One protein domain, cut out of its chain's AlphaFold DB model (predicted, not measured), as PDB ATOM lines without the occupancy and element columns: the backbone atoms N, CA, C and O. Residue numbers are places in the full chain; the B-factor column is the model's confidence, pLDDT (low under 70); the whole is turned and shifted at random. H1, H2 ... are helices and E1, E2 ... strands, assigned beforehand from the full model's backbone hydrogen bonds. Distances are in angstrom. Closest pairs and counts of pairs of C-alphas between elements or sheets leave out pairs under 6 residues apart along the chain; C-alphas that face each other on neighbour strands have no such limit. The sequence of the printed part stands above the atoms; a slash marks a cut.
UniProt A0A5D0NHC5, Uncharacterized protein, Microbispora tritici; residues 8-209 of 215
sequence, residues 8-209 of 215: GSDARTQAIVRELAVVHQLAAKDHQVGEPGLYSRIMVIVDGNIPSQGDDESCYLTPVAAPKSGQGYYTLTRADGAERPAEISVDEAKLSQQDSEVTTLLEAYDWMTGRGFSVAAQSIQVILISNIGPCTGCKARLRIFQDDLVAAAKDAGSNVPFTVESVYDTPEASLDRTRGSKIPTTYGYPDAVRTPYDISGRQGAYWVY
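What this domain is: This is residues 8 to 209 of the 215 residues of an uncharacterized protein of Microbispora tritici (UniProt A0A5D0NHC5). A strongly twisted sheet of five strands curls round the long helix H1, while H3 and H4, side by side, cover part of its other face: three layers, helices on both faces of a sheet. The hairpin of E4 and E5 forms one end of the sheet, and H2 packs on the first residues of H4, away from the sheet. The printed part has 202 residues, with five named helices and five named strands in the order H1 E1 H2 H3 E2 H4 E3 H5 E4 E5. The sheet's order is E1 E2 E3 E5 E4, mixed, and the class is mixed, helices and strands. The whole is compact, with a radius of gyration of the C-alphas of 16.6 A and spans of 47 by 46 by 31 A.

Where its parts are: Start with the sheet at C-alpha 40, (125.387, 104.617, 93.399), where E1, residues 40 to 46, begins its 20.0 A. Next look for E2 at residues 124 to 130, E3 at 162 to 168, E4 at 193 to 199 and E5 at 202 to 209, which ends at C-alpha 209, (135.673, 99.957, 83.013). H1, residues 9 to 32, runs 34.8 A from C-alpha 9, (134.982, 85.139, 88.796). H2 is residues 90 to 98, H3 100 to 114 with 21.6 A, H4 136 to 155 with 29.2 A, and H5 170 to 173.

How they stand to each other: In the sheet, E1 and E2 are antiparallel, with N 43 and O 127 2.9 A apart. E2 and E3 are parallel, with N 165 and O 126 at 2.8 A; with H4 they make a strand-helix-strand unit, two parallel neighbour strands with a helix between, its crossover right-handed. E3, H5 and E4 make a split unit, E5 between its strands, also right-handed. E5 is antiparallel to E3, N 166 and O 209 at 2.8 A, and to E4, N 195 and O 206 at 2.8 A. H1 is on the sheet, C-alphas Leu 20 and Ile 129 closest to E2 at 6.5 A. On the opposite face H3 lies over E1 at a height over the sheet of 8.2 A, and H4 over E3 at 10.1 A. H3 and H4 touch, C-alphas Thr 113 and Ala 152 closest at 6.6 A, the same way at a shallow tilt of 1 degrees. H2 is not on the sheet; it touches H4's residues 136 to 138 alone, C-alphas Ala 93 and Gly 137 closest at 5.2 A. H5 only grazes the sheet with residues 170 to 173. Every O i to N i+4 pair is within hydrogen-bond range in H1, H3 and H4, and 4 of 5 in H2; H5 is too short for one.

The domain as a whole: The C-alphas farthest apart, Ala 79 and Gly 201, are 50.3 A apart. The printed part has no cut. Long links are E1 to H2 and H5 to E4. Mean pLDDT of the printed part is 81.8; residues under 70 include 77 to 83 and 170 to 185.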
ATOM      1  N   GLY A   8     135.549  82.412  92.936       58.38
ATOM      2  CA  GLY A   8     135.889  82.572  91.521       58.38
ATOM      3  C   GLY A   8     135.196  83.765  90.860       58.38
ATOM      4  O   GLY A   8     134.308  84.392  91.435       58.38
ATOM      5  N   SER A   9     135.562  84.052  89.606       67.00
ATOM      6  CA  SER A   9     134.982  85.139  88.796       67.00
ATOM      7  C   SER A   9     133.446  85.168  88.804       67.00
ATOM      8  O   SER A   9     132.858  86.243  88.754       67.00
ATOM      9  N   ASP A  10     132.814  83.999  88.926       82.25
ATOM     10  CA  ASP A  10     131.364  83.828  89.038       82.25
ATOM     11  C   ASP A  10     130.773  84.489  90.297       82.25
ATOM     12  O   ASP A  10     129.790  85.220  90.215       82.25
ATOM     13  N   ALA A  11     131.419  84.352  91.458       87.88
ATOM     14  CA  ALA A  11     130.942  84.955  92.702       87.88
ATOM     15  C   ALA A  11     131.005  86.489  92.656       87.88
ATOM     16  O   ALA A  11     130.066  87.168  93.074       87.88
ATOM     17  N   ARG A  12     132.081  87.049  92.081       91.19
ATOM     18  CA  ARG A  12     132.210  88.499  91.860       91.19
ATOM     19  C   ARG A  12     131.114  89.003  90.924       91.19
ATOM     20  O   ARG A  12     130.492  90.024  91.207       91.19
ATOM     21  N   THR A  13     130.857  88.288  89.832       90.50
ATOM     22  CA  THR A  13     129.765  88.612  88.905       90.50
ATOM     23  C   THR A  13     128.405  88.555  89.598       90.50
ATOM     24  O   THR A  13     127.624  89.495  89.465       90.50
ATOM     25  N   GLN A  14     128.137  87.525  90.403       90.31
ATOM     26  CA  GLN A  14     126.905  87.425  91.189       90.31
ATOM     27  C   GLN A  14     126.741  88.587  92.171       90.31
ATOM     28  O   GLN A  14     125.644  89.130  92.296       90.31
ATOM     29  N   ALA A  15     127.822  89.007  92.828       92.06
ATOM     30  CA  ALA A  15     127.809  90.151  93.730       92.06
ATOM     31  C   ALA A  15     127.507  91.461  92.997       92.06
ATOM     32  O   ALA A  15     126.604  92.185  93.401       92.06
ATOM     33  N   ILE A  16     128.189  91.729  91.880       92.44
ATOM     34  CA  ILE A  16     127.943  92.923  91.060       92.44
ATOM     35  C   ILE A  16     126.484  92.969  90.593       92.44
ATOM     36  O   ILE A  16     125.826  93.995  90.745       92.44
ATOM     37  N   VAL A  17     125.956  91.861  90.068       90.56
ATOM     38  CA  VAL A  17     124.567  91.800  89.582       90.56
ATOM     39  C   VAL A  17     123.565  91.971  90.724       90.56
ATOM     40  O   VAL A  17     122.552  92.649  90.553       90.56
ATOM     41  N   ARG A  18     123.846  91.407  91.904       91.00
ATOM     42  CA  ARG A  18     123.028  91.619  93.103       91.00
ATOM     43  C   ARG A  18     122.988  93.094  93.494       91.00
ATOM     44  O   ARG A  18     121.905  93.612  93.743       91.00
ATOM     45  N   GLU A  19     124.132  93.772  93.531       92.12
ATOM     46  CA  GLU A  19     124.177  95.184  93.920       92.12
ATOM     47  C   GLU A  19     123.568  96.104  92.857       92.12
ATOM     48  O   GLU A  19     122.842  97.029  93.218       92.12
ATOM     49  N   LEU A  20     123.748  95.811  91.562       89.25
ATOM     50  CA  LEU A  20     123.006  96.487  90.490       89.25
ATOM     51  C   LEU A  20     121.494  96.375  90.719       89.25
ATOM     52  O   LEU A  20     120.799  97.384  90.692       89.25
ATOM     53  N   ALA A  21     120.989  95.179  91.045       88.44
ATOM     54  CA  ALA A  21     119.569  94.977  91.325       88.44
ATOM     55  C   ALA A  21     119.064  95.796  92.531       88.44
ATOM     56  O   ALA A  21     117.921  96.257  92.518       88.44
ATOM     57  N   VAL A  22     119.894  96.007  93.559       90.69
ATOM     58  CA  VAL A  22     119.544  96.855  94.716       90.69
ATOM     59  C   VAL A  22     119.424  98.322  94.303       90.69
ATOM     60  O   VAL A  22     118.427  98.967  94.627       90.69
ATOM     61  N   VAL A  23     120.415  98.843  93.574       89.62
ATOM     62  CA  VAL A  23     120.425 100.225  93.064       89.62
ATOM     63  C   VAL A  23     119.208 100.464  92.160       89.62
ATOM     64  O   VAL A  23     118.482 101.443  92.323       89.62
ATOM     65  N   HIS A  24     118.929  99.513  91.276       85.50
ATOM     66  CA  HIS A  24     117.794  99.514  90.361       85.50
ATOM     67  C   HIS A  24     116.434  99.523  91.061       85.50
ATOM     68  O   HIS A  24     115.532 100.294  90.730       85.50
ATOM     69  N   GLN A  25     116.280  98.707  92.104       87.75
ATOM     70  CA  GLN A  25     115.046  98.678  92.881       87.75
ATOM     71  C   GLN A  25     114.747 100.032  93.544       87.75
ATOM     72  O   GLN A  25     113.576 100.386  93.700       87.75
ATOM     73  N   LEU A  26     115.776 100.777  93.959       87.88
ATOM     74  CA  LEU A  26     115.620 102.121  94.519       87.88
ATOM     75  C   LEU A  26     115.281 103.139  93.429       87.88
ATOM     76  O   LEU A  26     114.307 103.875  93.574       87.88
ATOM     77  N   ALA A  27     115.992 103.099  92.302       85.44
ATOM     78  CA  ALA A  27     115.714 103.940  91.142       85.44
ATOM     79  C   ALA A  27     114.262 103.811  90.659       85.44
ATOM     80  O   ALA A  27     113.562 104.809  90.492       85.44
ATOM     81  N   ALA A  28     113.771 102.576  90.528       83.56
ATOM     82  CA  ALA A  28     112.407 102.299  90.095       83.56
ATOM     83  C   ALA A  28     111.343 102.857  91.057       83.56
ATOM     84  O   ALA A  28     110.270 103.260  90.607       83.56
ATOM     85  N   LYS A  29     111.611 102.890  92.371       85.75
ATOM     86  CA  LYS A  29     110.694 103.489  93.359       85.75
ATOM     87  C   LYS A  29     110.618 105.004  93.204       85.75
ATOM     88  O   LYS A  29     109.523 105.557  93.231       85.75
ATOM     89  N   ASP A  30     111.751 105.654  92.984       83.25
ATOM     90  CA  ASP A  30     111.816 107.101  92.769       83.25
ATOM     91  C   ASP A  30     111.152 107.510  91.454       83.25
ATOM     92  O   ASP A  30     110.361 108.455  91.411       83.25
ATOM     93  N   HIS A  31     111.368 106.736  90.388       79.81
ATOM     94  CA  HIS A  31     110.710 106.964  89.101       79.81
ATOM     95  C   HIS A  31     109.181 106.890  89.201       79.81
ATOM     96  O   HIS A  31     108.489 107.622  88.491       79.81
ATOM     97  N   GLN A  32     108.630 106.054  90.093       82.25
ATOM     98  CA  GLN A  32     107.179 105.967  90.322       82.25
ATOM     99  C   GLN A  32     106.584 107.250  90.913       82.25
ATOM    100  O   GLN A  32     105.399 107.514  90.710       82.25
ATOM    101  N   VAL A  33     107.390 108.048  91.615       81.00
ATOM    102  CA  VAL A  33     106.976 109.326  92.211       81.00
ATOM    103  C   VAL A  33     107.506 110.544  91.446       81.00
ATOM    104  O   VAL A  33     107.272 111.674  91.861       81.00
ATOM    105  N   GLY A  34     108.137 110.326  90.287       75.38
ATOM    106  CA  GLY A  34     108.609 111.386  89.392       75.38
ATOM    107  C   GLY A  34     110.001 111.936  89.713       75.38
ATOM    108  O   GLY A  34     110.393 112.934  89.113       75.38
ATOM    109  N   GLU A  35     110.741 111.292  90.612       79.19
ATOM    110  CA  GLU A  35     112.115 111.662  90.962       79.19
ATOM    111  C   GLU A  35     113.132 111.046  89.975       79.19
ATOM    112  O   GLU A  35     112.815 110.050  89.322       79.19
ATOM    113  N   PRO A  36     114.360 111.592  89.840       70.50
ATOM    114  CA  PRO A  36     115.361 111.113  88.874       70.50
ATOM    115  C   PRO A  36     115.843 109.670  89.091       70.50
ATOM    116  O   PRO A  36     116.321 109.040  88.149       70.50
ATOM    117  N   GLY A  37     115.730 109.136  90.314       80.88
ATOM    118  CA  GLY A  37     116.120 107.762  90.646       80.88
ATOM    119  C   GLY A  37     117.596 107.456  90.379       80.88
ATOM    120  O   GLY A  37     117.920 106.403  89.842       80.88
ATOM    121  N   LEU A  38     118.492 108.386  90.705       84.00
ATOM    122  CA  LEU A  38     119.939 108.229  90.539       84.00
ATOM    123  C   LEU A  38     120.529 107.608  91.800       84.00
ATOM    124  O   LEU A  38     120.330 108.141  92.889       84.00
ATOM    125  N   TYR A  39     121.249 106.499  91.664       90.00
ATOM    126  CA  TYR A  39     121.797 105.794  92.812       90.00
ATOM    127  C   TYR A  39     123.157 105.171  92.500       90.00
ATOM    128  O   TYR A  39     123.379 104.602  91.433       90.00
ATOM    129  N   SER A  40     124.060 105.233  93.475       92.38
ATOM    130  CA  SER A  40     125.387 104.617  93.399       92.38
ATOM    131  C   SER A  40     125.730 103.878  94.684       92.38
ATOM    132  O   SER A  40     125.184 104.160  95.754       92.38
ATOM    133  N   ARG A  41     126.686 102.957  94.591       93.94
ATOM    134  CA  ARG A  41     127.303 102.249  95.717       93.94
ATOM    135  C   ARG A  41     128.723 101.830  95.347       93.94
ATOM    136  O   ARG A  41     128.987 101.540  94.185       93.94
ATOM    137  N   ILE A  42     129.623 101.752  96.323       95.31
ATOM    138  CA  ILE A  42     130.953 101.169  96.133       95.31
ATOM    139  C   ILE A  42     131.060  99.853  96.897       95.31
ATOM    140  O   ILE A  42     130.669  99.754  98.060       95.31
ATOM    141  N   MET A  43     131.607  98.848  96.219       95.94
ATOM    142  CA  MET A  43     131.974  97.556  96.783       95.94
ATOM    143  C   MET A  43     133.500  97.450  96.847       95.94
ATOM    144  O   MET A  43     134.170  97.564  95.823       95.94
ATOM    145  N   VAL A  44     134.039  97.213  98.039       95.00
ATOM    146  CA  VAL A  44     135.460  96.981  98.301       95.00
ATOM    147  C   VAL A  44     135.672  95.502  98.604       95.00
ATOM    148  O   VAL A  44     135.223  94.998  99.631       95.00
ATOM    149  N   ILE A  45     136.352  94.803  97.702       93.75
ATOM    150  CA  ILE A  45     136.743  93.395  97.829       93.75
ATOM    151  C   ILE A  45     138.197  93.347  98.290       93.75
ATOM    152  O   ILE A  45     139.054  93.969  97.666       93.75
ATOM    153  N   VAL A  46     138.490  92.561  99.322       91.94
ATOM    154  CA  VAL A  46     139.852  92.370  99.847       91.94
ATOM    155  C   VAL A  46     140.206  90.894  99.746       91.94
ATOM    156  O   VAL A  46     139.466  90.054 100.244       91.94
ATOM    157  N   ASP A  47     141.294  90.548  99.061       91.12
ATOM    158  CA  ASP A  47     141.741  89.156  98.856       91.12
ATOM    159  C   ASP A  47     140.677  88.213  98.277       91.12
ATOM    160  O   ASP A  47     140.649  87.011  98.537       91.12
ATOM    161  N   GLY A  48     139.783  88.772  97.459       88.75
ATOM    162  CA  GLY A  48     138.654  88.043  96.882       88.75
ATOM    163  C   GLY A  48     137.474  87.845  97.838       88.75
ATOM    164  O   GLY A  48     136.481  87.250  97.426       88.75
ATOM    165  N   ASN A  49     137.538  88.363  99.069       90.75
ATOM    166  CA  ASN A  49     136.412  88.373  99.996       90.75
ATOM    167  C   ASN A  49     135.380  89.395  99.532       90.75
ATOM    168  O   ASN A  49     135.634  90.601  99.484       90.75
ATOM    169  N   ILE A  50     134.220  88.880  99.143       90.88
ATOM    170  CA  ILE A  50     133.107  89.673  98.647       90.88
ATOM    171  C   ILE A  50     132.271  90.153  99.835       90.88
ATOM    172  O   ILE A  50     131.807  89.313 100.610       90.88
ATOM    173  N   PRO A  51     131.974  91.462  99.919       89.31
ATOM    174  CA  PRO A  51     131.085  92.000 100.934       89.31
ATOM    175  C   PRO A  51     129.732  91.297 100.966       89.31
ATOM    176  O   PRO A  51     129.009  91.200  99.964       89.31
ATOM    177  N   SER A  52     129.385  90.837 102.162       78.25
ATOM    178  CA  SER A  52     128.035  90.442 102.547       78.25
ATOM    179  C   SER A  52     127.505  91.441 103.580       78.25
ATOM    180  O   SER A  52     128.266  92.237 104.129       78.25
ATOM    181  N   GLN A  53     126.190  91.476 103.813       66.69
ATOM    182  CA  GLN A  53     125.633  92.419 104.787       66.69
ATOM    183  C   GLN A  53     126.256  92.194 106.174       66.69
ATOM    184  O   GLN A  53     126.085  91.123 106.751       66.69
ATOM    185  N   GLY A  54     126.929  93.219 106.706       64.94
ATOM    186  CA  GLY A  54     127.504  93.215 108.055       64.94
ATOM    187  C   GLY A  54     128.952  92.729 108.171       64.94
ATOM    188  O   GLY A  54     129.420  92.582 109.294       64.94
ATOM    189  N   ASP A  55     129.654  92.482 107.060       71.44
ATOM    190  CA  ASP A  55     131.111  92.269 107.053       71.44
ATOM    191  C   ASP A  55     131.804  93.556 106.590       71.44
ATOM    192  O   ASP A  55     132.040  93.745 105.399       71.44
ATOM    193  N   ASP A  56     132.023  94.479 107.531       80.50
ATOM    194  CA  ASP A  56     132.704  95.765 107.328       80.50
ATOM    195  C   ASP A  56     134.129  95.792 107.908       80.50
ATOM    196  O   ASP A  56     134.809  96.819 107.853       80.50
ATOM    197  N   GLU A  57     134.590  94.673 108.466       80.50
ATOM    198  CA  GLU A  57     135.924  94.544 109.063       80.50
ATOM    199  C   GLU A  57     136.946  93.991 108.061       80.50
ATOM    200  O   GLU A  57     138.116  94.370 108.102       80.50
ATOM    201  N   SER A  58     136.528  93.105 107.149       83.31
ATOM    202  CA  SER A  58     137.437  92.437 106.203       83.31
ATOM    203  C   SER A  58     137.249  92.857 104.747       83.31
ATOM    204  O   SER A  58     138.155  92.699 103.935       83.31
ATOM    205  N   CYS A  59     136.088  93.408 104.414       90.56
ATOM    206  CA  CYS A  59     135.720  93.963 103.120       90.56
ATOM    207  C   CYS A  59     134.643  95.036 103.363       90.56
ATOM    208  O   CYS A  59     134.319  95.310 104.516       90.56
ATOM    209  N   TYR A  60     134.131  95.714 102.331       93.06
ATOM    210  CA  TYR A  60     133.159  96.782 102.577       93.06
ATOM    211  C   TYR A  60     132.161  97.016 101.458       93.06
ATOM    212  O   TYR A  60     132.473  96.927 100.274       93.06
ATOM    213  N   LEU A  61     130.948  97.386 101.847       94.00
ATOM    214  CA  LEU A  61     129.904  97.824 100.942       94.00
ATOM    215  C   LEU A  61     129.327  99.129 101.476       94.00
ATOM    216  O   LEU A  61     128.703  99.136 102.538       94.00
ATOM    217  N   THR A  62     129.506 100.228 100.741       93.19
ATOM    218  CA  THR A  62     128.954 101.518 101.173       93.19
ATOM    219  C   THR A  62     127.426 101.430 101.266       93.19
ATOM    220  O   THR A  62     126.792 100.632 100.565       93.19
ATOM    221  N   PRO A  63     126.755 102.287 102.045       92.25
ATOM    222  CA  PRO A  63     125.333 102.551 101.830       92.25
ATOM    223  C   PRO A  63     125.052 102.907 100.356       92.25
ATOM    224  O   PRO A  63     125.934 103.414  99.658       92.25
ATOM    225  N   VAL A  64     123.843 102.607  99.858       92.06
ATOM    226  CA  VAL A  64     123.430 103.147  98.550       92.06
ATOM    227  C   VAL A  64     123.188 104.638  98.737       92.06
ATOM    228  O   VAL A  64     122.446 105.025  99.640       92.06
ATOM    229  N   ALA A  65     123.799 105.465  97.898       90.75
ATOM    230  CA  ALA A  65     123.647 106.910  97.949       90.75
ATOM    231  C   ALA A  65     122.784 107.418  96.794       90.75
ATOM    232  O   ALA A  65     122.955 106.977  95.659       90.75
ATOM    233  N   ALA A  66     121.914 108.382  97.090       87.81
ATOM    234  CA  ALA A  66     121.273 109.253  96.109       87.81
ATOM    235  C   ALA A  66     122.117 110.529  95.898       87.81
ATOM    236  O   ALA A  66     122.996 110.817  96.723       87.81
ATOM    237  N   PRO A  67     121.854 111.324  94.843       83.12
ATOM    238  CA  PRO A  67     122.371 112.677  94.742       83.12
ATOM    239  C   PRO A  67     122.057 113.496  95.994       83.12
ATOM    240  O   PRO A  67     120.953 113.427  96.538       83.12
ATOM    241  N   LYS A  68     123.017 114.299  96.448       79.50
ATOM    242  CA  LYS A  68     122.853 115.184  97.609       79.50
ATOM    243  C   LYS A  68     123.487 116.541  97.336       79.50
ATOM    244  O   LYS A  68     124.415 116.643  96.538       79.50
ATOM    245  N   SER A  69     123.018 117.596  98.004       59.34
ATOM    246  CA  SER A  69     123.667 118.908  97.923       59.34
ATOM    247  C   SER A  69     125.118 118.788  98.414       59.34
ATOM    248  O   SER A  69     125.389 118.367  99.537       59.34
ATOM    249  N   GLY A  70     126.058 119.052  97.507       59.59
ATOM    250  CA  GLY A  70     127.426 118.555  97.614       59.59
ATOM    251  C   GLY A  70     128.297 119.265  98.652       59.59
ATOM    252  O   GLY A  70     128.353 120.492  98.692       59.59
ATOM    253  N   GLN A  71     129.050 118.455  99.405       58.69
ATOM    254  CA  GLN A  71     130.393 118.730  99.933       58.69
ATOM    255  C   GLN A  71     131.199 117.416  99.918       58.69
ATOM    256  O   GLN A  71     130.627 116.348 100.137       58.69
ATOM    257  N   GLY A  72     132.501 117.489  99.619       62.69
ATOM    258  CA  GLY A  72     133.391 116.325  99.512       62.69
ATOM    259  C   GLY A  72     134.814 116.685  99.065       62.69
ATOM    260  O   GLY A  72     134.997 117.706  98.401       62.69
ATOM    261  N   TYR A  73     135.797 115.840  99.406       67.44
ATOM    262  CA  TYR A  73     137.227 116.015  99.086       67.44
ATOM    263  C   TYR A  73     137.543 115.904  97.594       67.44
ATOM    264  O   TYR A  73     138.418 116.605  97.091       67.44
ATOM    265  N   TYR A  74     136.771 115.099  96.857       76.56
ATOM    266  CA  TYR A  74     136.815 115.080  95.398       76.56
ATOM    267  C   TYR A  74     136.165 116.354  94.901       76.56
ATOM    268  O   TYR A  74     135.015 116.317  94.479       76.56
ATOM    269  N   THR A  75     136.861 117.486  94.963       71.38
ATOM    270  CA  THR A  75     136.459 118.725  94.307       71.38
ATOM    271  C   THR A  75     137.216 118.882  92.991       71.38
ATOM    272  O   THR A  75     138.388 118.558  92.876       71.38
ATOM    273  N   LEU A  76     136.505 119.342  91.960       75.62
ATOM    274  CA  LEU A  76     137.076 119.671  90.645       75.62
ATOM    275  C   LEU A  76     137.132 121.192  90.471       75.62
ATOM    276  O   LEU A  76     137.591 121.684  89.453       75.62
ATOM    277  N   THR A  77     136.629 121.958  91.438       63.91
ATOM    278  CA  THR A  77     136.667 123.421  91.452       63.91
ATOM    279  C   THR A  77     137.359 123.847  92.732       63.91
ATOM    280  O   THR A  77     136.990 123.394  93.812       63.91
ATOM    281  N   ARG A  78     138.381 124.695  92.637       53.03
ATOM    282  CA  ARG A  78     139.214 125.006  93.804       53.03
ATOM    283  C   ARG A  78     138.401 125.623  94.948       53.03
ATOM    284  O   ARG A  78     137.777 126.665  94.766       53.03
ATOM    285  N   ALA A  79     138.537 125.003  96.118       52.06
ATOM    286  CA  ALA A  79     138.822 125.711  97.366       52.06
ATOM    287  C   ALA A  79     140.245 125.355  97.866       52.06
ATOM    288  O   ALA A  79     140.995 126.263  98.204       52.06
ATOM    289  N   ASP A  80     140.690 124.091  97.722       48.94
ATOM    290  CA  ASP A  80     141.897 123.575  98.413       48.94
ATOM    291  C   ASP A  80     142.976 122.956  97.494       48.94
ATOM    292  O   ASP A  80     143.734 122.078  97.891       48.94
ATOM    293  N   GLY A  81     143.091 123.420  96.245       50.69
ATOM    294  CA  GLY A  81     144.305 123.185  95.442       50.69
ATOM    295  C   GLY A  81     144.241 122.162  94.303       50.69
ATOM    296  O   GLY A  81     145.081 122.279  93.415       50.69
ATOM    297  N   ALA A  82     143.252 121.264  94.240       60.16
ATOM    298  CA  ALA A  82     143.090 120.371  93.085       60.16
ATOM    299  C   ALA A  82     142.749 121.171  91.812       60.16
ATOM    300  O   ALA A  82     141.827 121.997  91.801       60.16
ATOM    301  N   GLU A  83     143.517 120.963  90.743       68.62
ATOM    302  CA  GLU A  83     143.293 121.631  89.463       68.62
ATOM    303  C   GLU A  83     142.157 120.943  88.700       68.62
ATOM    304  O   GLU A  83     142.125 119.723  88.553       68.62
ATOM    305  N   ARG A  84     141.202 121.741  88.211       83.88
ATOM    306  CA  ARG A  84     140.146 121.248  87.325       83.88
ATOM    307  C   ARG A  84     140.789 120.764  86.021       83.88
ATOM    308  O   ARG A  84     141.419 121.595  85.365       83.88
ATOM    309  N   PRO A  85     140.560 119.518  85.571       83.69
ATOM    310  CA  PRO A  85     140.949 119.103  84.231       83.69
ATOM    311  C   PRO A  85     140.353 120.058  83.192       83.69
ATOM    312  O   PRO A  85     139.176 120.433  83.274       83.69
ATOM    313  N   ALA A  86     141.180 120.502  82.248       84.00
ATOM    314  CA  ALA A  86     140.830 121.561  81.305       84.00
ATOM    315  C   ALA A  86     139.566 121.226  80.492       84.00
ATOM    316  O   ALA A  86     138.781 122.121  80.178       84.00
ATOM    317  N   GLU A  87     139.349 119.940  80.226       83.06
ATOM    318  CA  GLU A  87     138.233 119.371  79.478       83.06
ATOM    319  C   GLU A  87     136.883 119.383  80.220       83.06
ATOM    320  O   GLU A  87     135.847 119.157  79.598       83.06
ATOM    321  N   ILE A  88     136.858 119.666  81.526       86.25
ATOM    322  CA  ILE A  88     135.630 119.645  82.338       86.25
ATOM    323  C   ILE A  88     135.173 121.066  82.608       86.25
ATOM    324  O   ILE A  88     135.868 121.795  83.302       86.25
ATOM    325  N   SER A  89     134.004 121.482  82.124       85.69
ATOM    326  CA  SER A  89     133.508 122.839  82.391       85.69
ATOM    327  C   SER A  89     133.281 123.091  83.892       85.69
ATOM    328  O   SER A  89     133.114 122.166  84.688       85.69
ATOM    329  N   VAL A  90     133.260 124.363  84.302       84.00
ATOM    330  CA  VAL A  90     132.963 124.734  85.698       84.00
ATOM    331  C   VAL A  90     131.570 124.256  86.116       84.00
ATOM    332  O   VAL A  90     131.398 123.803  87.244       84.00
ATOM    333  N   ASP A  91     130.596 124.328  85.213       84.19
ATOM    334  CA  ASP A  91     129.219 123.925  85.499       84.19
ATOM    335  C   ASP A  91     129.094 122.404  85.631       84.19
ATOM    336  O   ASP A  91     128.484 121.932  86.585       84.19
ATOM    337  N   GLU A  92     129.759 121.632  84.764       84.44
ATOM    338  CA  GLU A  92     129.851 120.167  84.873       84.44
ATOM    339  C   GLU A  92     130.536 119.758  86.188       84.44
ATOM    340  O   GLU A  92     130.092 118.852  86.897       84.44
ATOM    341  N   ALA A  93     131.612 120.454  86.564       85.38
ATOM    342  CA  ALA A  93     132.316 120.204  87.814       85.38
ATOM    343  C   ALA A  93     131.432 120.479  89.045       85.38
ATOM    344  O   ALA A  93     131.459 119.699  89.997       85.38
ATOM    345  N   LYS A  94     130.623 121.546  89.029       83.25
ATOM    346  CA  LYS A  94     129.670 121.856  90.109       83.25
ATOM    347  C   LYS A  94     128.511 120.867  90.159       83.25
ATOM    348  O   LYS A  94     128.171 120.401  91.242       83.25
ATOM    349  N   LEU A  95     127.928 120.536  89.007       82.75
ATOM    350  CA  LEU A  95     126.815 119.594  88.907       82.75
ATOM    351  C   LEU A  95     127.233 118.212  89.420       82.75
ATOM    352  O   LEU A  95     126.611 117.681  90.333       82.75
ATOM    353  N   SER A  96     128.360 117.701  88.923       85.62
ATOM    354  CA  SER A  96     128.897 116.393  89.320       85.62
ATOM    355  C   SER A  96     129.260 116.282  90.798       85.62
ATOM    356  O   SER A  96     129.435 115.180  91.294       85.62
ATOM    357  N   GLN A  97     129.416 117.390  91.531       86.12
ATOM    358  CA  GLN A  97     129.665 117.336  92.976       86.12
ATOM    359  C   GLN A  97     128.449 116.817  93.757       86.12
ATOM    360  O   GLN A  97     128.593 116.347  94.883       86.12
ATOM    361  N   GLN A  98     127.260 116.935  93.168       84.00
ATOM    362  CA  GLN A  98     126.000 116.515  93.772       84.00
ATOM    363  C   GLN A  98     125.626 115.079  93.399       84.00
ATOM    364  O   GLN A  98     124.673 114.545  93.960       84.00
ATOM    365  N   ASP A  99     126.366 114.456  92.480       87.06
ATOM    366  CA  ASP A  99     126.082 113.112  91.987       87.06
ATOM    367  C   ASP A  99     126.286 112.057  93.088       87.06
ATOM    368  O   ASP A  99     127.147 112.172  93.970       87.06
ATOM    369  N   SER A 100     125.485 110.993  93.019       87.75
ATOM    370  CA  SER A 100     125.508 109.878  93.972       87.75
ATOM    371  C   SER A 100     126.895 109.245  94.129       87.75
ATOM    372  O   SER A 100     127.288 108.861  95.233       87.75
ATOM    373  N   GLU A 101     127.660 109.194  93.040       90.19
ATOM    374  CA  GLU A 101     129.003 108.639  92.960       90.19
ATOM    375  C   GLU A 101     129.933 109.325  93.959       90.19
ATOM    376  O   GLU A 101     130.646 108.648  94.696       90.19
ATOM    377  N   VAL A 102     129.878 110.658  94.053       88.88
ATOM    378  CA  VAL A 102     130.745 111.437  94.951       88.88
ATOM    379  C   VAL A 102     130.531 111.034  96.398       88.88
ATOM    380  O   VAL A 102     131.500 110.831  97.121       88.88
ATOM    381  N   THR A 103     129.276 110.856  96.810       89.19
ATOM    382  CA  THR A 103     128.962 110.401  98.169       89.19
ATOM    383  C   THR A 103     129.600 109.052  98.458       89.19
ATOM    384  O   THR A 103     130.238 108.888  99.490       89.19
ATOM    385  N   THR A 104     129.459 108.100  97.539       91.88
ATOM    386  CA  THR A 104     129.995 106.751  97.745       91.88
ATOM    387  C   THR A 104     131.515 106.714  97.736       91.88
ATOM    388  O   THR A 104     132.091 105.955  98.508       91.88
ATOM    389  N   LEU A 105     132.166 107.559  96.927       92.62
ATOM    390  CA  LEU A 105     133.622 107.696  96.917       92.62
ATOM    391  C   LEU A 105     134.135 108.173  98.282       92.62
ATOM    392  O   LEU A 105     135.112 107.620  98.771       92.62
ATOM    393  N   LEU A 106     133.465 109.148  98.911       90.19
ATOM    394  CA  LEU A 106     133.853 109.645 100.240       90.19
ATOM    395  C   LEU A 106     133.736 108.548 101.299       90.19
ATOM    396  O   LEU A 106     134.702 108.268 101.995       90.19
ATOM    397  N   GLU A 107     132.585 107.874 101.357       91.69
ATOM    398  CA  GLU A 107     132.343 106.784 102.313       91.69
ATOM    399  C   GLU A 107     133.363 105.645 102.149       91.69
ATOM    400  O   GLU A 107     133.905 105.127 103.125       91.69
ATOM    401  N   ALA A 108     133.664 105.260 100.903       92.88
ATOM    402  CA  ALA A 108     134.658 104.229 100.629       92.88
ATOM    403  C   ALA A 108     136.072 104.671 101.029       92.88
ATOM    404  O   ALA A 108     136.833 103.872 101.571       92.88
ATOM    405  N   TYR A 109     136.429 105.931 100.776       92.56
ATOM    406  CA  TYR A 109     137.728 106.480 101.151       92.56
ATOM    407  C   TYR A 109     137.909 106.549 102.667       92.56
ATOM    408  O   TYR A 109     138.942 106.116 103.179       92.56
ATOM    409  N   ASP A 110     136.898 107.018 103.393       91.81
ATOM    410  CA  ASP A 110     136.919 107.089 104.854       91.81
ATOM    411  C   ASP A 110     137.072 105.690 105.467       91.81
ATOM    412  O   ASP A 110     137.884 105.487 106.374       91.81
ATOM    413  N   TRP A 111     136.372 104.687 104.926       92.12
ATOM    414  CA  TRP A 111     136.550 103.299 105.357       92.12
ATOM    415  C   TRP A 111     137.967 102.775 105.067       92.12
ATOM    416  O   TRP A 111     138.618 102.192 105.941       92.12
ATOM    417  N   MET A 112     138.480 103.011 103.855       91.38
ATOM    418  CA  MET A 112     139.802 102.544 103.422       91.38
ATOM    419  C   MET A 112     140.937 103.157 104.248       91.38
ATOM    420  O   MET A 112     141.839 102.446 104.692       91.38
ATOM    421  N   THR A 113     140.877 104.466 104.478       89.88
ATOM    422  CA  THR A 113     141.895 105.212 105.230       89.88
ATOM    423  C   THR A 113     141.786 104.997 106.735       89.88
ATOM    424  O   THR A 113     142.808 104.947 107.419       89.88
ATOM    425  N   GLY A 114     140.573 104.813 107.260       87.56
ATOM    426  CA  GLY A 114     140.355 104.540 108.677       87.56
ATOM    427  C   GLY A 114     140.687 103.106 109.091       87.56
ATOM    428  O   GLY A 114     141.082 102.880 110.235       87.56
ATOM    429  N   ARG A 115     140.498 102.129 108.194       81.56
ATOM    430  CA  ARG A 115     140.597 100.694 108.517       81.56
ATOM    431  C   ARG A 115     141.168  99.847 107.389       81.56
ATOM    432  O   ARG A 115     142.023  99.004 107.653       81.56
ATOM    433  N   GLY A 116     140.734 100.067 106.149       75.31
ATOM    434  CA  GLY A 116     141.047  99.177 105.024       75.31
ATOM    435  C   GLY A 116     142.544  98.919 104.811       75.31
ATOM    436  O   GLY A 116     142.930  97.780 104.574       75.31
ATOM    437  N   PHE A 117     143.415  99.920 104.982       82.62
ATOM    438  CA  PHE A 117     144.869  99.726 104.828       82.62
ATOM    439  C   PHE A 117     145.553  98.977 105.977       82.62
ATOM    440  O   PHE A 117     146.669  98.490 105.807       82.62
ATOM    441  N   SER A 118     144.898  98.872 107.135       74.69
ATOM    442  CA  SER A 118     145.384  98.076 108.270       74.69
ATOM    443  C   SER A 118     145.036  96.590 108.155       74.69
ATOM    444  O   SER A 118     145.593  95.768 108.885       74.69
ATOM    445  N   VAL A 119     144.145  96.232 107.225       76.56
ATOM    446  CA  VAL A 119     143.835  94.839 106.915       76.56
ATOM    447  C   VAL A 119     145.044  94.228 106.212       76.56
ATOM    448  O   VAL A 119     145.507  94.728 105.186       76.56
ATOM    449  N   ALA A 120     145.571  93.135 106.761       78.12
ATOM    450  CA  ALA A 120     146.630  92.376 106.111       78.12
ATOM    451  C   ALA A 120     146.077  91.737 104.826       78.12
ATOM    452  O   ALA A 120     145.432  90.693 104.888       78.12
ATOM    453  N   ALA A 121     146.320  92.389 103.687       85.62
ATOM    454  CA  ALA A 121     145.777  92.018 102.387       85.62
ATOM    455  C   ALA A 121     146.879  91.777 101.344       85.62
ATOM    456  O   ALA A 121     147.965  92.353 101.407       85.62
ATOM    457  N   GLN A 122     146.590  90.940 100.357       88.62
ATOM    458  CA  GLN A 122     147.381  90.734  99.142       88.62
ATOM    459  C   GLN A 122     146.858  91.557  97.957       88.62
ATOM    460  O   GLN A 122     147.612  91.831  97.026       88.62
ATOM    461  N   SER A 123     145.576  91.927  97.957       90.38
ATOM    462  CA  SER A 123     144.929  92.693  96.891       90.38
ATOM    463  C   SER A 123     143.642  93.370  97.357       90.38
ATOM    464  O   SER A 123     142.895  92.813  98.163       90.38
ATOM    465  N   ILE A 124     143.348  94.543  96.794       91.44
ATOM    466  CA  ILE A 124     142.087  95.260  97.014       91.44
ATOM    467  C   ILE A 124     141.447  95.605  95.662       91.44
ATOM    468  O   ILE A 124     142.115  96.009  94.711       91.44
ATOM    469  N   GLN A 125     140.134  95.444  95.543       94.00
ATOM    470  CA  GLN A 125     139.363  95.877  94.376       94.00
ATOM    471  C   GLN A 125     138.256  96.803  94.850       94.00
ATOM    472  O   GLN A 125     137.471  96.434  95.718       94.00
ATOM    473  N   VAL A 126     138.182  97.991  94.271       95.62
ATOM    474  CA  VAL A 126     137.140  98.977  94.534       95.62
ATOM    475  C   VAL A 126     136.278  99.079  93.287       95.62
ATOM    476  O   VAL A 126     136.773  99.423  92.218       95.62
ATOM    477  N   ILE A 127     134.994  98.769  93.415       96.06
ATOM    478  CA  ILE A 127     134.059  98.722  92.293       96.06
ATOM    479  C   ILE A 127     132.931  99.711  92.562       96.06
ATOM    480  O   ILE A 127     132.095  99.479  93.433       96.06
ATOM    481  N   LEU A 128     132.902 100.801  91.799       95.62
ATOM    482  CA  LEU A 128     131.754 101.697  91.733       95.62
ATOM    483  C   LEU A 128     130.638 101.024  90.935       95.62
ATOM    484  O   LEU A 128     130.858 100.592  89.809       95.62
ATOM    485  N   ILE A 129     129.445 100.957  91.509       93.69
ATOM    486  CA  ILE A 129     128.249 100.364  90.917       93.69
ATOM    487  C   ILE A 129     127.175 101.445  90.885       93.69
ATOM    488  O   ILE A 129     126.802 101.977  91.930       93.69
ATOM    489  N   SER A 130     126.681 101.776  89.697       89.50
ATOM    490  CA  SER A 130     125.668 102.819  89.517       89.50
ATOM    491  C   SER A 130     124.686 102.444  88.414       89.50
ATOM    492  O   SER A 130     125.032 101.751  87.455       89.50
ATOM    493  N   ASN A 131     123.445 102.902  88.546       83.12
ATOM    494  CA  ASN A 131     122.412 102.672  87.540       83.12
ATOM    495  C   ASN A 131     122.496 103.643  86.362       83.12
ATOM    496  O   ASN A 131     121.882 103.389  85.331       83.12
ATOM    497  N   ILE A 132     123.223 104.758  86.498       77.56
ATOM    498  CA  ILE A 132     123.327 105.782  85.456       77.56
ATOM    499  C   ILE A 132     124.783 106.196  85.263       77.56
ATOM    500  O   ILE A 132     125.472 106.620  86.181       77.56
ATOM    501  N   GLY A 133     125.234 106.059  84.012       68.69
ATOM    502  CA  GLY A 133     126.610 106.278  83.576       68.69
ATOM    503  C   GLY A 133     127.166 107.661  83.879       68.69
ATOM    504  O   GLY A 133     126.437 108.654  83.750       68.69
ATOM    505  N   PRO A 134     128.471 107.751  84.186       77.12
ATOM    506  CA  PRO A 134     129.013 108.919  84.836       77.12
ATOM    507  C   PRO A 134     129.108 110.069  83.844       77.12
ATOM    508  O   PRO A 134     129.541 109.909  82.694       77.12
ATOM    509  N   CYS A 135     128.755 111.255  84.330       82.56
ATOM    510  CA  CYS A 135     129.082 112.500  83.657       82.56
ATOM    511  C   CYS A 135     130.613 112.666  83.562       82.56
ATOM    512  O   CYS A 135     131.383 111.960  84.226       82.56
ATOM    513  N   THR A 136     131.089 113.598  82.738       85.00
ATOM    514  CA  THR A 136     132.538 113.791  82.539       85.00
ATOM    515  C   THR A 136     133.215 114.208  83.849       85.00
ATOM    516  O   THR A 136     134.326 113.762  84.139       85.00
ATOM    517  N   GLY A 137     132.506 114.974  84.686       86.62
ATOM    518  CA  GLY A 137     132.921 115.305  86.051       86.62
ATOM    519  C   GLY A 137     133.175 114.069  86.923       86.62
ATOM    520  O   GLY A 137     134.271 113.904  87.458       86.62
ATOM    521  N   CYS A 138     132.208 113.155  87.013       88.31
ATOM    522  CA  CYS A 138     132.323 111.934  87.819       88.31
ATOM    523  C   CYS A 138     133.456 111.015  87.349       88.31
ATOM    524  O   CYS A 138     134.145 110.420  88.178       88.31
ATOM    525  N   LYS A 139     133.738 110.968  86.039       88.81
ATOM    526  CA  LYS A 139     134.894 110.222  85.512       88.81
ATOM    527  C   LYS A 139     136.221 110.746  86.050       88.81
ATOM    528  O   LYS A 139     137.088 109.947  86.392       88.81
ATOM    529  N   ALA A 140     136.393 112.065  86.124       88.81
ATOM    530  CA  ALA A 140     137.606 112.644  86.692       88.81
ATOM    531  C   ALA A 140     137.678 112.474  88.210       88.81
ATOM    532  O   ALA A 140     138.752 112.185  88.725       88.81
ATOM    533  N   ARG A 141     136.550 112.565  88.927       90.06
ATOM    534  CA  ARG A 141     136.516 112.300  90.376       90.06
ATOM    535  C   ARG A 141     136.932 110.876  90.720       90.06
ATOM    536  O   ARG A 141     137.659 110.687  91.683       90.06
ATOM    537  N   LEU A 142     136.536 109.898  89.907       91.00
ATOM    538  CA  LEU A 142     136.956 108.510  90.093       91.00
ATOM    539  C   LEU A 142     138.473 108.321  89.899       91.00
ATOM    540  O   LEU A 142     139.070 107.491  90.576       91.00
ATOM    541  N   ARG A 143     139.104 109.108  89.012       89.88
ATOM    542  CA  ARG A 143     140.572 109.129  88.863       89.88
ATOM    543  C   ARG A 143     141.249 109.746  90.085       89.88
ATOM    544  O   ARG A 143     142.137 109.121  90.641       89.88
ATOM    545  N   ILE A 144     140.767 110.901  90.552       89.06
ATOM    546  CA  ILE A 144     141.283 111.547  91.774       89.06
ATOM    547  C   ILE A 144     141.153 110.605  92.975       89.06
ATOM    548  O   ILE A 144     142.096 110.438  93.731       89.06
ATOM    549  N   PHE A 145     140.016 109.920  93.111       91.19
ATOM    550  CA  PHE A 145     139.819 108.899  94.139       91.19
ATOM    551  C   PHE A 145     140.886 107.798  94.091       91.19
ATOM    552  O   PHE A 145     141.406 107.408  95.132       91.19
ATOM    553  N   GLN A 146     141.228 107.299  92.898       91.50
ATOM    554  CA  GLN A 146     142.303 106.321  92.752       91.50
ATOM    555  C   GLN A 146     143.646 106.908  93.203       91.50
ATOM    556  O   GLN A 146     144.336 106.257  93.982       91.50
ATOM    557  N   ASP A 147     143.991 108.117  92.754       88.81
ATOM    558  CA  ASP A 147     145.234 108.806  93.125       88.81
ATOM    559  C   ASP A 147     145.339 109.004  94.651       88.81
ATOM    560  O   ASP A 147     146.377 108.716  95.252       88.81
ATOM    561  N   ASP A 148     144.244 109.410  95.297       88.75
ATOM    562  CA  ASP A 148     144.175 109.615  96.745       88.75
ATOM    563  C   ASP A 148     144.321 108.296  97.516       88.75
ATOM    564  O   ASP A 148     145.022 108.246  98.527       88.75
ATOM    565  N   LEU A 149     143.723 107.195  97.038       89.38
ATOM    566  CA  LEU A 149     143.937 105.873  97.637       89.38
ATOM    567  C   LEU A 149     145.400 105.426  97.538       89.38
ATOM    568  O   LEU A 149     145.915 104.833  98.484       89.38
ATOM    569  N   VAL A 150     146.076 105.715  96.421       89.12
ATOM    570  CA  VAL A 150     147.506 105.405  96.238       89.12
ATOM    571  C   VAL A 150     148.342 106.165  97.255       89.12
ATOM    572  O   VAL A 150     149.211 105.584  97.907       89.12
ATOM    573  N   ALA A 151     148.079 107.466  97.385       88.06
ATOM    574  CA  ALA A 151     148.778 108.330  98.323       88.06
ATOM    575  C   ALA A 151     148.559 107.862  99.768       88.06
ATOM    576  O   ALA A 151     149.527 107.646 100.495       88.06
ATOM    577  N   ALA A 152     147.309 107.596 100.153       88.62
ATOM    578  CA  ALA A 152     146.968 107.137 101.493       88.62
ATOM    579  C   ALA A 152     147.569 105.755 101.820       88.62
ATOM    580  O   ALA A 152     148.077 105.552 102.923       88.62
ATOM    581  N   ALA A 153     147.583 104.818 100.863       88.31
ATOM    582  CA  ALA A 153     148.238 103.521 101.033       88.31
ATOM    583  C   ALA A 153     149.747 103.680 101.271       88.31
ATOM    584  O   ALA A 153     150.303 103.068 102.184       88.31
ATOM    585  N   LYS A 154     150.400 104.545 100.483       88.38
ATOM    586  CA  LYS A 154     151.827 104.851 100.619       88.38
ATOM    587  C   LYS A 154     152.148 105.465 101.981       88.38
ATOM    588  O   LYS A 154     153.113 105.039 102.614       88.38
ATOM    589  N   ASP A 155     151.343 106.418 102.442       88.75
ATOM    590  CA  ASP A 155     151.516 107.062 103.750       88.75
ATOM    591  C   ASP A 155     151.319 106.072 104.909       88.75
ATOM    592  O   ASP A 155     152.015 106.150 105.923       88.75
ATOM    593  N   ALA A 156     150.442 105.079 104.732       88.00
ATOM    594  CA  ALA A 156     150.257 103.968 105.665       88.00
ATOM    595  C   ALA A 156     151.357 102.885 105.577       88.00
ATOM    596  O   ALA A 156     151.324 101.914 106.334       88.00
ATOM    597  N   GLY A 157     152.323 103.008 104.657       87.56
ATOM    598  CA  GLY A 157     153.350 101.988 104.412       87.56
ATOM    599  C   GLY A 157     152.812 100.701 103.773       87.56
ATOM    600  O   GLY A 157     153.477  99.663 103.818       87.56
ATOM    601  N   SER A 158     151.614 100.752 103.191       85.94
ATOM    602  CA  SER A 158     150.975  99.632 102.511       85.94
ATOM    603  C   SER A 158     151.439  99.547 101.058       85.94
ATOM    604  O   SER A 158     151.367 100.514 100.306       85.94
ATOM    605  N   ASN A 159     151.887  98.358 100.649       83.69
ATOM    606  CA  ASN A 159     152.231  98.045  99.256       83.69
ATOM    607  C   ASN A 159     151.150  97.188  98.580       83.69
ATOM    608  O   ASN A 159     151.422  96.508  97.590       83.69
ATOM    609  N   VAL A 160     149.944  97.153  99.153       85.56
ATOM    610  CA  VAL A 160     148.861  96.319  98.638       85.56
ATOM    611  C   VAL A 160     148.389  96.879  97.293       85.56
ATOM    612  O   VAL A 160     148.011  98.051  97.224       85.56
ATOM    613  N   PRO A 161     148.381  96.076  96.217       87.94
ATOM    614  CA  PRO A 161     147.863  96.518  94.935       87.94
ATOM    615  C   PRO A 161     146.347  96.720  95.019       87.94
ATOM    616  O   PRO A 161     145.610  95.816  95.423       87.94
ATOM    617  N   PHE A 162     145.879  97.887  94.578       87.94
ATOM    618  CA  PHE A 162     144.459  98.181  94.407       87.94
ATOM    619  C   PHE A 162     144.090  98.288  92.927       87.94
ATOM    620  O   PHE A 162     144.859  98.744  92.080       87.94
ATOM    621  N   THR A 163     142.865  97.881  92.620       92.69
ATOM    622  CA  THR A 163     142.224  98.123  91.327       92.69
ATOM    623  C   THR A 163     140.965  98.935  91.555       92.69
ATOM    624  O   THR A 163     140.217  98.652  92.487       92.69
ATOM    625  N   VAL A 164     140.740  99.951  90.725       95.12
ATOM    626  CA  VAL A 164     139.509 100.746  90.753       95.12
ATOM    627  C   VAL A 164     138.758 100.489  89.457       95.12
ATOM    628  O   VAL A 164     139.308 100.613  88.360       95.12
ATOM    629  N   GLU A 165     137.505 100.092  89.587       95.06
ATOM    630  CA  GLU A 165     136.629  99.742  88.484       95.06
ATOM    631  C   GLU A 165     135.303 100.480  88.628       95.06
ATOM    632  O   GLU A 165     134.870 100.824  89.728       95.06
ATOM    633  N   SER A 166     134.637 100.706  87.505       92.94
ATOM    634  CA  SER A 166     133.270 101.193  87.481       92.94
ATOM    635  C   SER A 166     132.393 100.290  86.632       92.94
ATOM    636  O   SER A 166     132.788  99.796  85.573       92.94
ATOM    637  N   VAL A 167     131.199 100.043  87.151       91.12
ATOM    638  CA  VAL A 167     130.163  99.216  86.566       91.12
ATOM    639  C   VAL A 167     128.902 100.040  86.478       91.12
ATOM    640  O   VAL A 167     128.418 100.584  87.471       91.12
ATOM    641  N   TYR A 168     128.357 100.072  85.274       81.38
ATOM    642  CA  TYR A 168     127.068 100.674  85.015       81.38
ATOM    643  C   TYR A 168     126.220  99.687  84.219       81.38
ATOM    644  O   TYR A 168     126.751  98.900  83.421       81.38
ATOM    645  N   ASP A 169     124.910  99.731  84.449       70.75
ATOM    646  CA  ASP A 169     123.924  98.979  83.677       70.75
ATOM    647  C   ASP A 169     122.969  99.940  82.943       70.75
ATOM    648  O   ASP A 169     122.651 101.028  83.408       70.75
ATOM    649  N   THR A 170     122.672  99.639  81.680       55.41
ATOM    650  CA  THR A 170     122.149 100.593  80.676       55.41
ATOM    651  C   THR A 170     120.634 100.571  80.511       55.41
ATOM    652  O   THR A 170     120.092 101.627  80.171       55.41
ATOM    653  N   PRO A 171     119.921  99.439  80.703       57.00
ATOM    654  CA  PRO A 171     118.480  99.395  80.500       57.00
ATOM    655  C   PRO A 171     117.740 100.413  81.366       57.00
ATOM    656  O   PRO A 171     116.873 101.115  80.855       57.00
ATOM    657  N   GLU A 172     118.129 100.579  82.631       52.50
ATOM    658  CA  GLU A 172     117.484 101.550  83.521       52.50
ATOM    659  C   GLU A 172     117.963 102.985  83.292       52.50
ATOM    660  O   GLU A 172     117.152 103.909  83.338       52.50
ATOM    661  N   ALA A 173     119.229 103.181  82.903       49.97
ATOM    662  CA  ALA A 173     119.735 104.493  82.499       49.97
ATOM    663  C   ALA A 173     118.976 105.103  81.313       49.97
ATOM    664  O   ALA A 173     118.880 106.321  81.191       49.97
ATOM    665  N   SER A 174     118.422 104.259  80.438       47.69
ATOM    666  CA  SER A 174     117.621 104.696  79.289       47.69
ATOM    667  C   SER A 174     116.200 105.158  79.647       47.69
ATOM    668  O   SER A 174     115.542 105.784  78.813       47.69
ATOM    669  N   LEU A 175     115.734 104.874  80.871       51.78
ATOM    670  CA  LEU A 175     114.416 105.276  81.379       51.78
ATOM    671  C   LEU A 175     114.429 106.668  82.028       51.78
ATOM    672  O   LEU A 175     113.362 107.263  82.207       51.78
ATOM    673  N   ASP A 176     115.612 107.215  82.331       53.06
ATOM    674  CA  ASP A 176     115.760 108.582  82.826       53.06
ATOM    675  C   ASP A 176     115.361 109.591  81.735       53.06
ATOM    676  O   ASP A 176     116.041 109.802  80.721       53.06
ATOM    677  N   ARG A 177     114.220 110.246  81.968       47.91
ATOM    678  CA  ARG A 177     113.626 111.239  81.064       47.91
ATOM    679  C   ARG A 177     114.500 112.482  80.879       47.91
ATOM    680  O   ARG A 177     114.283 113.214  79.916       47.91
ATOM    681  N   THR A 178     115.459 112.731  81.771       49.25
ATOM    682  CA  THR A 178     116.311 113.929  81.752       49.25
ATOM    683  C   THR A 178     117.523 113.787  80.832       49.25
ATOM    684  O   THR A 178     117.951 114.774  80.233       49.25
ATOM    685  N   ARG A 179     118.052 112.568  80.655       50.94
ATOM    686  CA  ARG A 179     119.245 112.304  79.826       50.94
ATOM    687  C   ARG A 179     118.917 111.765  78.431       50.94
ATOM    688  O   ARG A 179     119.751 111.853  77.525       50.94
ATOM    689  N   GLY A 180     117.684 111.296  78.224       46.03
ATOM    690  CA  GLY A 180     117.193 110.805  76.938       46.03
ATOM    691  C   GLY A 180     117.884 109.517  76.473       46.03
ATOM    692  O   GLY A 180     118.843 109.030  77.064       46.03
ATOM    693  N   SER A 181     117.420 108.963  75.354       45.78
ATOM    694  CA  SER A 181     117.855 107.677  74.784       45.78
ATOM    695  C   SER A 181     119.270 107.679  74.164       45.78
ATOM    696  O   SER A 181     119.511 106.990  73.175       45.78
ATOM    697  N   LYS A 182     120.203 108.492  74.682       54.12
ATOM    698  CA  LYS A 182     121.513 108.785  74.063       54.12
ATOM    699  C   LYS A 182     122.734 108.388  74.894       54.12
ATOM    700  O   LYS A 182     123.849 108.672  74.460       54.12
ATOM    701  N   ILE A 183     122.574 107.746  76.053       58.69
ATOM    702  CA  ILE A 183     123.732 107.276  76.827       58.69
ATOM    703  C   ILE A 183     124.372 106.101  76.065       58.69
ATOM    704  O   ILE A 183     123.699 105.091  75.852       58.69
ATOM    705  N   PRO A 184     125.643 106.203  75.621       63.81
ATOM    706  CA  PRO A 184     126.326 105.083  74.981       63.81
ATOM    707  C   PRO A 184     126.351 103.876  75.919       63.81
ATOM    708  O   PRO A 184     126.525 104.044  77.123       63.81
ATOM    709  N   THR A 185     126.266 102.659  75.383       65.31
ATOM    710  CA  THR A 185     126.264 101.424  76.194       65.31
ATOM    711  C   THR A 185     127.540 101.215  77.006       65.31
ATOM    712  O   THR A 185     127.547 100.441  77.949       65.31
ATOM    713  N   THR A 186     128.623 101.906  76.649       71.94
ATOM    714  CA  THR A 186     129.890 101.914  77.388       71.94
ATOM    715  C   THR A 186     130.011 103.080  78.373       71.94
ATOM    716  O   THR A 186     131.072 103.302  78.950       71.94
ATOM    717  N   TYR A 187     128.954 103.883  78.529       74.50
ATOM    718  CA  TYR A 187     128.902 105.055  79.411       74.50
ATOM    719  C   TYR A 187     129.992 106.091  79.098       74.50
ATOM    720  O   TYR A 187     130.456 106.852  79.946       74.50
ATOM    721  N   GLY A 188     130.421 106.122  77.833       76.12
ATOM    722  CA  GLY A 188     131.486 106.987  77.336       76.12
ATOM    723  C   GLY A 188     132.886 106.589  77.809       76.12
ATOM    724  O   GLY A 188     133.755 107.458  77.863       76.12
ATOM    725  N   TYR A 189     133.098 105.329  78.188       83.44
ATOM    726  CA  TYR A 189     134.418 104.717  78.316       83.44
ATOM    727  C   TYR A 189     134.675 103.835  77.085       83.44
ATOM    728  O   TYR A 189     134.048 102.784  76.962       83.44
ATOM    729  N   PRO A 190     135.550 104.231  76.144       81.38
ATOM    730  CA  PRO A 190     135.791 103.459  74.921       81.38
ATOM    731  C   PRO A 190     136.222 102.010  75.181       81.38
ATOM    732  O   PRO A 190     135.801 101.111  74.460       81.38
ATOM    733  N   ASP A 191     136.976 101.793  76.259       88.06
ATOM    734  CA  ASP A 191     137.581 100.502  76.597       88.06
ATOM    735  C   ASP A 191     136.775  99.705  77.640       88.06
ATOM    736  O   ASP A 191     137.282  98.751  78.229       88.06
ATOM    737  N   ALA A 192     135.521 100.091  77.911       87.69
ATOM    738  CA  ALA A 192     134.676  99.334  78.830       87.69
ATOM    739  C   ALA A 192     134.338  97.950  78.256       87.69
ATOM    740  O   ALA A 192     133.827  97.812  77.141       87.69
ATOM    741  N   VAL A 193     134.571  96.915  79.056       89.94
ATOM    742  CA  VAL A 193     134.395  95.517  78.672       89.94
ATOM    743  C   VAL A 193     132.987  95.058  79.024       89.94
ATOM    744  O   VAL A 193     132.588  95.047  80.191       89.94
ATOM    745  N   ARG A 194     132.239  94.618  78.010       87.81
ATOM    746  CA  ARG A 194     130.942  93.964  78.202       87.81
ATOM    747  C   ARG A 194     131.145  92.599  78.861       87.81
ATOM    748  O   ARG A 194     131.753  91.712  78.269       87.81
ATOM    749  N   THR A 195     130.580  92.420  80.047       88.31
ATOM    750  CA  THR A 195     130.649  91.184  80.830       88.31
ATOM    751  C   THR A 195     129.269  90.524  80.857       88.31
ATOM    752  O   THR A 195     128.355  91.073  81.476       88.31
ATOM    753  N   PRO A 196     129.071  89.389  80.161       87.12
ATOM    754  CA  PRO A 196     127.810  88.661  80.209       87.12
ATOM    755  C   PRO A 196     127.643  87.934  81.546       87.12
ATOM    756  O   PRO A 196     128.625  87.523  82.164       87.12
ATOM    757  N   TYR A 197     126.396  87.732  81.959       85.56
ATOM    758  CA  TYR A 197     126.052  86.905  83.110       85.56
ATOM    759  C   TYR A 197     124.827  86.032  82.824       85.56
ATOM    760  O   TYR A 197     123.954  86.407  82.037       85.56
ATOM    761  N   ASP A 198     124.767  84.886  83.500       84.94
ATOM    762  CA  ASP A 198     123.586  84.028  83.612       84.94
ATOM    763  C   ASP A 198     123.427  83.643  85.084       84.94
ATOM    764  O   ASP A 198     124.223  82.875  85.627       84.94
ATOM    765  N   ILE A 199     122.452  84.251  85.761       79.00
ATOM    766  CA  ILE A 199     122.222  84.039  87.193       79.00
ATOM    767  C   ILE A 199     120.773  83.636  87.391       79.00
ATOM    768  O   ILE A 199     119.852  84.408  87.126       79.00
ATOM    769  N   SER A 200     120.565  82.419  87.900       78.94
ATOM    770  CA  SER A 200     119.225  81.869  88.153       78.94
ATOM    771  C   SER A 200     118.304  81.933  86.920       78.94
ATOM    772  O   SER A 200     117.116  82.232  87.041       78.94
ATOM    773  N   GLY A 201     118.859  81.703  85.722       76.06
ATOM    774  CA  GLY A 201     118.126  81.740  84.454       76.06
ATOM    775  C   GLY A 201     117.830  83.146  83.924       76.06
ATOM    776  O   GLY A 201     117.115  83.284  82.932       76.06
ATOM    777  N   ARG A 202     118.353  84.200  84.566       75.06
ATOM    778  CA  ARG A 202     118.328  85.568  84.040       75.06
ATOM    779  C   ARG A 202     119.646  85.859  83.340       75.06
ATOM    780  O   ARG A 202     120.691  85.936  83.986       75.06
ATOM    781  N   GLN A 203     119.565  86.050  82.029       82.75
ATOM    782  CA  GLN A 203     120.698  86.433  81.199       82.75
ATOM    783  C   GLN A 203     120.750  87.945  81.018       82.75
ATOM    784  O   GLN A 203     119.725  88.592  80.799       82.75
ATOM    785  N   GLY A 204     121.955  88.499  81.064       83.00
ATOM    786  CA  GLY A 204     122.185  89.918  80.839       83.00
ATOM    787  C   GLY A 204     123.658  90.230  80.630       83.00
ATOM    788  O   GLY A 204     124.486  89.339  80.422       83.00
ATOM    789  N   ALA A 205     123.988  91.516  80.636       85.19
ATOM    790  CA  ALA A 205     125.367  91.975  80.637       85.19
ATOM    791  C   ALA A 205     125.470  93.331  81.330       85.19
ATOM    792  O   ALA A 205     124.553  94.135  81.229       85.19
ATOM    793  N   TYR A 206     126.609  93.581  81.963       85.44
ATOM    794  CA  TYR A 206     127.022  94.907  82.422       85.44
ATOM    795  C   TYR A 206     128.344  95.282  81.752       85.44
ATOM    796  O   TYR A 206     129.034  94.418  81.200       85.44
ATOM    797  N   TRP A 207     128.723  96.558  81.789       87.94
ATOM    798  CA  TRP A 207     130.022  96.994  81.283       87.94
ATOM    799  C   TRP A 207     130.914  97.379  82.446       87.94
ATOM    800  O   TRP A 207     130.508  98.139  83.320       87.94
ATOM    801  N   VAL A 208     132.132  96.847  82.436       90.50
ATOM    802  CA  VAL A 208     133.169  97.159  83.418       90.50
ATOM    803  C   VAL A 208     134.201  98.040  82.752       90.50
ATOM    804  O   VAL A 208     134.775  97.656  81.734       90.50
ATOM    805  N   TYR A 209     134.489  99.185  83.345       92.56
ATOM    806  CA  TYR A 209     135.673  99.957  83.013       92.56
ATOM    807  C   TYR A 209     136.665  99.872  84.167       92.56
ATOM    808  O   TYR A 209     136.336 100.220  85.298       92.56
TER     809      TYR A 209